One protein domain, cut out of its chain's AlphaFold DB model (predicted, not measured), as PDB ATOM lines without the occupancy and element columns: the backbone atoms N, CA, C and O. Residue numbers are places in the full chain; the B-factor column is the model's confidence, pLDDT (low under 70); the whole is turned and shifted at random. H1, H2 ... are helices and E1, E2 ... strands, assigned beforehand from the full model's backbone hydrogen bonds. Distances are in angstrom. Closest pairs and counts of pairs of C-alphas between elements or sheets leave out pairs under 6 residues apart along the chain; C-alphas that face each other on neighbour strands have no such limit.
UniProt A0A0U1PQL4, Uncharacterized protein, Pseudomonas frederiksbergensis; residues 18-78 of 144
ATOM      1  N   LYS A  18     -18.775 -23.606  55.877       77.81
ATOM      2  CA  LYS A  18     -17.352 -23.934  55.757       77.81
ATOM      3  C   LYS A  18     -17.162 -25.034  54.721       77.81
ATOM      4  O   LYS A  18     -17.074 -26.198  55.084       77.81
ATOM      5  N   PHE A  19     -17.074 -24.657  53.449       72.81
ATOM      6  CA  PHE A  19     -17.026 -25.575  52.303       72.81
ATOM      7  C   PHE A  19     -16.079 -26.783  52.451       72.81
ATOM      8  O   PHE A  19     -16.415 -27.860  51.983       72.81
ATOM      9  N   ASP A  20     -14.931 -26.639  53.122       72.50
ATOM     10  CA  ASP A  20     -13.956 -27.734  53.293       72.50
ATOM     11  C   ASP A  20     -14.368 -28.792  54.330       72.50
ATOM     12  O   ASP A  20     -13.835 -29.899  54.337       72.50
ATOM     13  N   THR A  21     -15.276 -28.443  55.239       70.19
ATOM     14  CA  THR A  21     -15.701 -29.296  56.362       70.19
ATOM     15  C   THR A  21     -17.205 -29.501  56.420       70.19
ATOM     16  O   THR A  21     -17.677 -30.271  57.246       70.19
ATOM     17  N   ALA A  22     -17.960 -28.752  55.621       64.81
ATOM     18  CA  ALA A  22     -19.406 -28.769  55.664       64.81
ATOM     19  C   ALA A  22     -19.944 -30.066  55.068       64.81
ATOM     20  O   ALA A  22     -20.925 -30.568  55.581       64.81
ATOM     21  N   GLU A  23     -19.314 -30.633  54.039       65.56
ATOM     22  CA  GLU A  23     -19.783 -31.868  53.408       65.56
ATOM     23  C   GLU A  23     -19.339 -33.116  54.192       65.56
ATOM     24  O   GLU A  23     -18.164 -33.484  54.194       65.56
ATOM     25  N   GLU A  24     -20.290 -33.809  54.828       64.56
ATOM     26  CA  GLU A  24     -20.067 -35.163  55.342       64.56
ATOM     27  C   GLU A  24     -20.663 -36.205  54.390       64.56
ATOM     28  O   GLU A  24     -21.857 -36.181  54.091       64.56
ATOM     29  N   LYS A  25     -19.836 -37.164  53.961       64.50
ATOM     30  CA  LYS A  25     -20.281 -38.314  53.166       64.50
ATOM     31  C   LYS A  25     -20.899 -39.364  54.076       64.50
ATOM     32  O   LYS A  25     -20.202 -39.979  54.886       64.50
ATOM     33  N   SER A  26     -22.195 -39.600  53.946       61.50
ATOM     34  CA  SER A  26     -22.918 -40.542  54.802       61.50
ATOM     35  C   SER A  26     -23.063 -41.913  54.147       61.50
ATOM     36  O   SER A  26     -24.145 -42.292  53.723       61.50
ATOM     37  N   GLY A  27     -21.985 -42.694  54.120       67.12
ATOM     38  CA  GLY A  27     -22.015 -44.088  53.660       67.12
ATOM     39  C   GLY A  27     -22.432 -44.270  52.193       67.12
ATOM     40  O   GLY A  27     -22.507 -43.317  51.425       67.12
ATOM     41  N   ASN A  28     -22.694 -45.520  51.808       70.94
ATOM     42  CA  ASN A  28     -22.981 -45.892  50.421       70.94
ATOM     43  C   ASN A  28     -24.471 -46.225  50.265       70.94
ATOM     44  O   ASN A  28     -25.035 -46.933  51.102       70.94
ATOM     45  N   GLY A  29     -25.097 -45.775  49.174       77.12
ATOM     46  CA  GLY A  29     -26.492 -46.089  48.845       77.12
ATOM     47  C   GLY A  29     -27.265 -44.894  48.301       77.12
ATOM     48  O   GLY A  29     -26.670 -43.891  47.930       77.12
ATOM     49  N   TYR A  30     -28.592 -45.002  48.274       77.50
ATOM     50  CA  TYR A  30     -29.501 -43.925  47.885       77.50
ATOM     51  C   TYR A  30     -30.522 -43.693  48.997       77.50
ATOM     52  O   TYR A  30     -30.936 -44.643  49.666       77.50
ATOM     53  N   ILE A  31     -30.943 -42.445  49.184       74.81
ATOM     54  CA  ILE A  31     -32.107 -42.111  50.008       74.81
ATOM     55  C   ILE A  31     -33.164 -41.378  49.194       74.81
ATOM     56  O   ILE A  31     -32.862 -40.741  48.187       74.81
ATOM     57  N   GLU A  32     -34.403 -41.402  49.671       75.56
ATOM     58  CA  GLU A  32     -35.438 -40.505  49.169       75.56
ATOM     59  C   GLU A  32     -35.073 -39.050  49.482       75.56
ATOM     60  O   GLU A  32     -34.696 -38.713  50.608       75.56
ATOM     61  N   CYS A  33     -35.197 -38.171  48.487       69.44
ATOM     62  CA  CYS A  33     -34.903 -36.758  48.671       69.44
ATOM     63  C   CYS A  33     -35.816 -36.158  49.763       69.44
ATOM     64  O   CYS A  33     -37.044 -36.115  49.589       69.44
ATOM     65  N   PRO A  34     -35.239 -35.627  50.861       66.81
ATOM     66  CA  PRO A  34     -36.004 -35.129  52.004       66.81
ATOM     67  C   PRO A  34     -36.758 -33.827  51.698       66.81
ATOM     68  O   PRO A  34     -37.627 -33.424  52.468       66.81
ATOM     69  N   HIS A  35     -36.446 -33.166  50.577       66.38
ATOM     70  CA  HIS A  35     -37.079 -31.912  50.171       66.38
ATOM     71  C   HIS A  35     -38.284 -32.112  49.238       66.38
ATOM     72  O   HIS A  35     -39.293 -31.430  49.396       66.38
ATOM     73  N   CYS A  36     -38.216 -33.046  48.280       70.25
ATOM     74  CA  CYS A  36     -39.295 -33.262  47.302       70.25
ATOM     75  C   CYS A  36     -40.303 -34.354  47.706       70.25
ATOM     76  O   CYS A  36     -41.181 -34.698  46.913       70.25
ATOM     77  N   GLY A  37     -40.173 -34.909  48.917       64.19
ATOM     78  CA  GLY A  37     -41.064 -35.948  49.438       64.19
ATOM     79  C   GLY A  37     -40.964 -37.272  48.677       64.19
ATOM     80  O   GLY A  37     -41.993 -37.869  48.379       64.19
ATOM     81  N   GLY A  38     -39.748 -37.694  48.310       63.44
ATOM     82  CA  GLY A  38     -39.515 -38.994  47.665       63.44
ATOM     83  C   GLY A  38     -39.786 -39.049  46.158       63.44
ATOM     84  O   GLY A  38     -39.781 -40.123  45.571       63.44
ATOM     85  N   SER A  39     -39.967 -37.904  45.488       69.19
ATOM     86  CA  SER A  39     -40.101 -37.862  44.016       69.19
ATOM     87  C   SER A  39     -38.773 -38.089  43.269       69.19
ATOM     88  O   SER A  39     -38.750 -38.098  42.040       69.19
ATOM     89  N   GLY A  40     -37.664 -38.238  43.997       70.94
ATOM     90  CA  GLY A  40     -36.337 -38.537  43.469       70.94
ATOM     91  C   GLY A  40     -35.445 -39.154  44.544       70.94
ATOM     92  O   GLY A  40     -35.702 -38.995  45.742       70.94
ATOM     93  N   GLU A  41     -34.404 -39.848  44.098       70.81
ATOM     94  CA  GLU A  41     -33.399 -40.493  44.943       70.81
ATOM     95  C   GLU A  41     -32.104 -39.670  44.935       70.81
ATOM     96  O   GLU A  41     -31.776 -39.023  43.941       70.81
ATOM     97  N   VAL A  42     -31.388 -39.670  46.056       70.94
ATOM     98  CA  VAL A  42     -30.136 -38.935  46.265       70.94
ATOM     99  C   VAL A  42     -29.060 -39.934  46.665       70.94
ATOM    100  O   VAL A  42     -29.246 -40.667  47.637       70.94
ATOM    101  N   GLU A  43     -27.953 -39.979  45.925       75.94
ATOM    102  CA  GLU A  43     -26.831 -40.869  46.230       75.94
ATOM    103  C   GLU A  43     -26.108 -40.415  47.497       75.94
ATOM    104  O   GLU A  43     -25.590 -39.312  47.560       75.94
ATOM    105  N   LEU A  44     -26.019 -41.278  48.500       71.31
ATOM    106  CA  LEU A  44     -25.461 -40.968  49.812       71.31
ATOM    107  C   LEU A  44     -23.984 -40.539  49.806       71.31
ATOM    108  O   LEU A  44     -23.562 -39.764  50.663       71.31
ATOM    109  N   GLU A  45     -23.208 -41.050  48.852       71.12
ATOM    110  CA  GLU A  45     -21.755 -40.849  48.788       71.12
ATOM    111  C   GLU A  45     -21.352 -39.666  47.891       71.12
ATOM    112  O   GLU A  45     -20.279 -39.083  48.080       71.12
ATOM    113  N   ALA A  46     -22.207 -39.333  46.919       66.00
ATOM    114  CA  ALA A  46     -21.936 -38.348  45.876       66.00
ATOM    115  C   ALA A  46     -22.841 -37.108  45.951       66.00
ATOM    116  O   ALA A  46     -22.373 -36.005  45.686       66.00
ATOM    117  N   ASP A  47     -24.112 -37.285  46.326       62.56
ATOM    118  CA  ASP A  47     -25.156 -36.262  46.198       62.56
ATOM    119  C   ASP A  47     -25.891 -35.961  47.516       62.56
ATOM    120  O   ASP A  47     -26.610 -34.962  47.608       62.56
ATOM    121  N   TYR A  48     -25.764 -36.803  48.549       59.66
ATOM    122  CA  TYR A  48     -26.386 -36.551  49.841       59.66
ATOM    123  C   TYR A  48     -25.552 -35.551  50.602       59.66
ATOM    124  O   TYR A  48     -24.482 -35.828  51.139       59.66
ATOM    125  N   CYS A  49     -26.090 -34.350  50.625       62.19
ATOM    126  CA  CYS A  49     -25.391 -33.226  51.170       62.19
ATOM    127  C   CYS A  49     -25.715 -33.120  52.660       62.19
ATOM    128  O   CYS A  49     -26.833 -32.761  53.015       62.19
ATOM    129  N   ASN A  50     -24.752 -33.415  53.530       62.62
ATOM    130  CA  ASN A  50     -24.844 -33.109  54.959       62.62
ATOM    131  C   ASN A  50     -24.141 -31.782  55.287       62.62
ATOM    132  O   ASN A  50     -23.301 -31.720  56.178       62.62
ATOM    133  N   TYR A  51     -24.439 -30.729  54.529       68.38
ATOM    134  CA  TYR A  51     -23.736 -29.456  54.615       68.38
ATOM    135  C   TYR A  51     -24.076 -28.724  55.917       68.38
ATOM    136  O   TYR A  51     -25.203 -28.265  56.114       68.38
ATOM    137  N   ASP A  52     -23.101 -28.652  56.826       71.81
ATOM    138  CA  ASP A  52     -23.277 -28.161  58.201       71.81
ATOM    139  C   ASP A  52     -24.402 -28.884  58.978       71.81
ATOM    140  O   ASP A  52     -25.093 -28.271  59.799       71.81
ATOM    141  N   GLY A  53     -24.633 -30.178  58.729       71.19
ATOM    142  CA  GLY A  53     -25.726 -30.907  59.388       71.19
ATOM    143  C   GLY A  53     -27.096 -30.743  58.715       71.19
ATOM    144  O   GLY A  53     -28.109 -31.153  59.286       71.19
ATOM    145  N   VAL A  54     -27.162 -30.092  57.546       72.06
ATOM    146  CA  VAL A  54     -28.406 -29.769  56.832       72.06
ATOM    147  C   VAL A  54     -28.382 -30.372  55.428       72.06
ATOM    148  O   VAL A  54     -27.354 -30.364  54.759       72.06
ATOM    149  N   ALA A  55     -29.543 -30.846  54.961       67.19
ATOM    150  CA  ALA A  55     -29.754 -31.392  53.618       67.19
ATOM    151  C   ALA A  55     -29.694 -30.318  52.503       67.19
ATOM    152  O   ALA A  55     -30.679 -30.092  51.797       67.19
ATOM    153  N   ILE A  56     -28.565 -29.616  52.369       67.25
ATOM    154  CA  ILE A  56     -28.290 -28.614  51.324       67.25
ATOM    155  C   ILE A  56     -26.956 -28.922  50.653       67.25
ATOM    156  O   ILE A  56     -26.020 -29.278  51.343       67.25
ATOM    157  N   GLY A  57     -26.845 -28.762  49.333       65.94
ATOM    158  CA  GLY A  57     -25.592 -28.940  48.589       65.94
ATOM    159  C   GLY A  57     -25.175 -27.668  47.871       65.94
ATOM    160  O   GLY A  57     -26.017 -27.011  47.258       65.94
ATOM    161  N   VAL A  58     -23.884 -27.328  47.911       70.75
ATOM    162  CA  VAL A  58     -23.317 -26.238  47.107       70.75
ATOM    163  C   VAL A  58     -22.196 -26.799  46.245       70.75
ATOM    164  O   VAL A  58     -21.164 -27.215  46.761       70.75
ATOM    165  N   GLN A  59     -22.399 -26.797  44.929       72.62
ATOM    166  CA  GLN A  59     -21.396 -27.234  43.962       72.62
ATOM    167  C   GLN A  59     -20.909 -26.043  43.138       72.62
ATOM    168  O   GLN A  59     -21.706 -25.266  42.607       72.62
ATOM    169  N   PHE A  60     -19.590 -25.926  42.997       76.94
ATOM    170  CA  PHE A  60     -18.960 -24.991  42.073       76.94
ATOM    171  C   PHE A  60     -18.598 -25.742  40.792       76.94
ATOM    172  O   PHE A  60     -17.787 -26.662  40.815       76.94
ATOM    173  N   TYR A  61     -19.192 -25.343  39.665       81.06
ATOM    174  CA  TYR A  61     -18.888 -25.916  38.356       81.06
ATOM    175  C   TYR A  61     -18.415 -24.839  37.381       81.06
ATOM    176  O   TYR A  61     -19.065 -23.807  37.206       81.06
ATOM    177  N   GLY A  62     -17.290 -25.090  36.719       86.12
ATOM    178  CA  GLY A  62     -16.723 -24.193  35.725       86.12
ATOM    179  C   GLY A  62     -15.293 -24.573  35.366       86.12
ATOM    180  O   GLY A  62     -14.745 -25.555  35.862       86.12
ATOM    181  N   ILE A  63     -14.699 -23.803  34.457       89.38
ATOM    182  CA  ILE A  63     -13.336 -24.016  33.967       89.38
ATOM    183  C   ILE A  63     -12.609 -22.680  33.836       89.38
ATOM    184  O   ILE A  63     -13.229 -21.648  33.583       89.38
ATOM    185  N   GLY A  64     -11.285 -22.717  33.952       91.94
ATOM    186  CA  GLY A  64     -10.440 -21.544  33.749       91.94
ATOM    187  C   GLY A  64     -10.255 -20.680  34.997       91.94
ATOM    188  O   GLY A  64     -10.600 -21.060  36.116       91.94
ATOM    189  N   HIS A  65      -9.637 -19.521  34.790       94.31
ATOM    190  CA  HIS A  65      -9.205 -18.629  35.861       94.31
ATOM    191  C   HIS A  65     -10.386 -17.971  36.579       94.31
ATOM    192  O   HIS A  65     -10.407 -17.898  37.805       94.31
ATOM    193  N   GLU A  66     -11.382 -17.531  35.817       93.44
ATOM    194  CA  GLU A  66     -12.569 -16.835  36.306       93.44
ATOM    195  C   GLU A  66     -13.374 -17.719  37.259       93.44
ATOM    196  O   GLU A  66     -13.859 -17.244  38.285       93.44
ATOM    197  N   PHE A  67     -13.454 -19.019  36.956       90.62
ATOM    198  CA  PHE A  67     -14.057 -20.011  37.837       90.62
ATOM    199  C   PHE A  67     -13.313 -20.108  39.173       90.62
ATOM    200  O   PHE A  67     -13.921 -19.927  40.227       90.62
ATOM    201  N   GLY A  68     -11.993 -20.327  39.132       89.31
ATOM    202  CA  GLY A  68     -11.188 -20.444  40.350       89.31
ATOM    203  C   GLY A  68     -11.219 -19.173  41.206       89.31
ATOM    204  O   GLY A  68     -11.272 -19.248  42.431       89.31
ATOM    205  N   ALA A  69     -11.249 -17.996  40.573       94.12
ATOM    206  CA  ALA A  69     -11.376 -16.718  41.268       94.12
ATOM    207  C   ALA A  69     -12.744 -16.562  41.955       94.12
ATOM    208  O   ALA A  69     -12.807 -16.111  43.099       94.12
ATOM    209  N   ALA A  70     -13.833 -16.951  41.284       90.75
ATOM    210  CA  ALA A  70     -15.174 -16.906  41.858       90.75
ATOM    211  C   ALA A  70     -15.307 -17.865  43.050       90.75
ATOM    212  O   ALA A  70     -15.779 -17.458  44.108       90.75
ATOM    213  N   GLU A  71     -14.830 -19.104  42.914       90.62
ATOM    214  CA  GLU A  71     -14.824 -20.081  44.006       90.62
ATOM    215  C   GLU A  71     -14.051 -19.557  45.227       90.62
ATOM    216  O   GLU A  71     -14.568 -19.581  46.347       90.62
ATOM    217  N   ALA A  72     -12.845 -19.020  45.015       91.25
ATOM    218  CA  ALA A  72     -12.041 -18.443  46.089       91.25
ATOM    219  C   ALA A  72     -12.773 -17.293  46.802       91.25
ATOM    220  O   ALA A  72     -12.759 -17.217  48.033       91.25
ATOM    221  N   TYR A  73     -13.456 -16.429  46.045       92.81
ATOM    222  CA  TYR A  73     -14.267 -15.354  46.608       92.81
ATOM    223  C   TYR A  73     -15.423 -15.888  47.462       92.81
ATOM    224  O   TYR A  73     -15.588 -15.441  48.594       92.81
ATOM    225  N   TYR A  74     -16.199 -16.858  46.973       89.75
ATOM    226  CA  TYR A  74     -17.337 -17.407  47.722       89.75
ATOM    227  C   TYR A  74     -16.907 -18.103  49.016       89.75
ATOM    228  O   TYR A  74     -17.566 -17.948  50.042       89.75
ATOM    229  N   ARG A  75     -15.765 -18.801  49.000       88.00
ATOM    230  CA  ARG A  75     -15.168 -19.409  50.201       88.00
ATOM    231  C   ARG A  75     -14.760 -18.357  51.236       88.00
ATOM    232  O   ARG A  75     -15.013 -18.534  52.429       88.00
ATOM    233  N   ALA A  76     -14.160 -17.255  50.784       90.69
ATOM    234  CA  ALA A  76     -13.763 -16.147  51.651       90.69
ATOM    235  C   ALA A  76     -14.970 -15.359  52.192       90.69
ATOM    236  O   ALA A  76     -14.990 -14.991  53.364       90.69
ATOM    237  N   ALA A  77     -15.999 -15.141  51.370       91.56
ATOM    238  CA  ALA A  77     -17.202 -14.377  51.698       91.56
ATOM    239  C   ALA A  77     -18.305 -15.228  52.364       91.56
ATOM    240  O   ALA A  77     -19.495 -15.002  52.139       91.56
ATOM    241  N   ASN A  78     -17.923 -16.210  53.185       89.44
ATOM    242  CA  ASN A  78     -18.876 -17.045  53.917       89.44
ATOM    243  C   ASN A  78     -19.669 -16.231  54.971       89.44
ATOM    244  O   ASN A  78     -19.246 -15.136  55.362       89.44
TER     245      ASN A  78
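What this domain is: This is residues 18 to 78 of the 144 residues of an uncharacterized protein of Pseudomonas frederiksbergensis (UniProt A0A0U1PQL4). This model has little regular structure: a small two-strand hairpin, E1 and E2, lies at one end of an elongated outline and helix H2 at the other, with a long unnamed stretch, residues 44 to 64, running between them. The short helix H1 comes near H2 at Arg 75. The 61 printed residues run H1, E1, E2, H2; the sheet E1 - E2 is antiparallel, the class mixed, with 22 residues in named elements. The whole is loose, radius of gyration of the C-alphas 13.7 A, spanning 37 by 21 by 20 A.

Where its parts are: E1 is residues 30 to 32, from C-alpha 30 at (-29.501, -43.925, 47.885), and E2 residues 41 to 43. H1 is residues 19 to 22. H2, residues 65 to 76, is 16.6 A long and ends at C-alpha 76 at (-13.763, -16.147, 51.651).

How they stand to each other: E1 and E2 form a hairpin, antiparallel at 146 degrees, with N 31 and O 42 2.9 A apart, within hydrogen-bond range. H1 and H2 are close but not clearly touching; their closest C-alphas, of Phe 19 and Arg 75, are 6.8 A apart. E1 and H2 are apart. In H2 every O i to N i+4 pair is within hydrogen-bond range; H1 is too short for one.

The domain as a whole: The C-alphas farthest apart, of Gly 37 and His 65, are 38.7 A apart. The printed part has no cut; the E2 to H2 link is long. Mean pLDDT of the printed part is 75.4, with 21 residues under 70, among them 46 to 51.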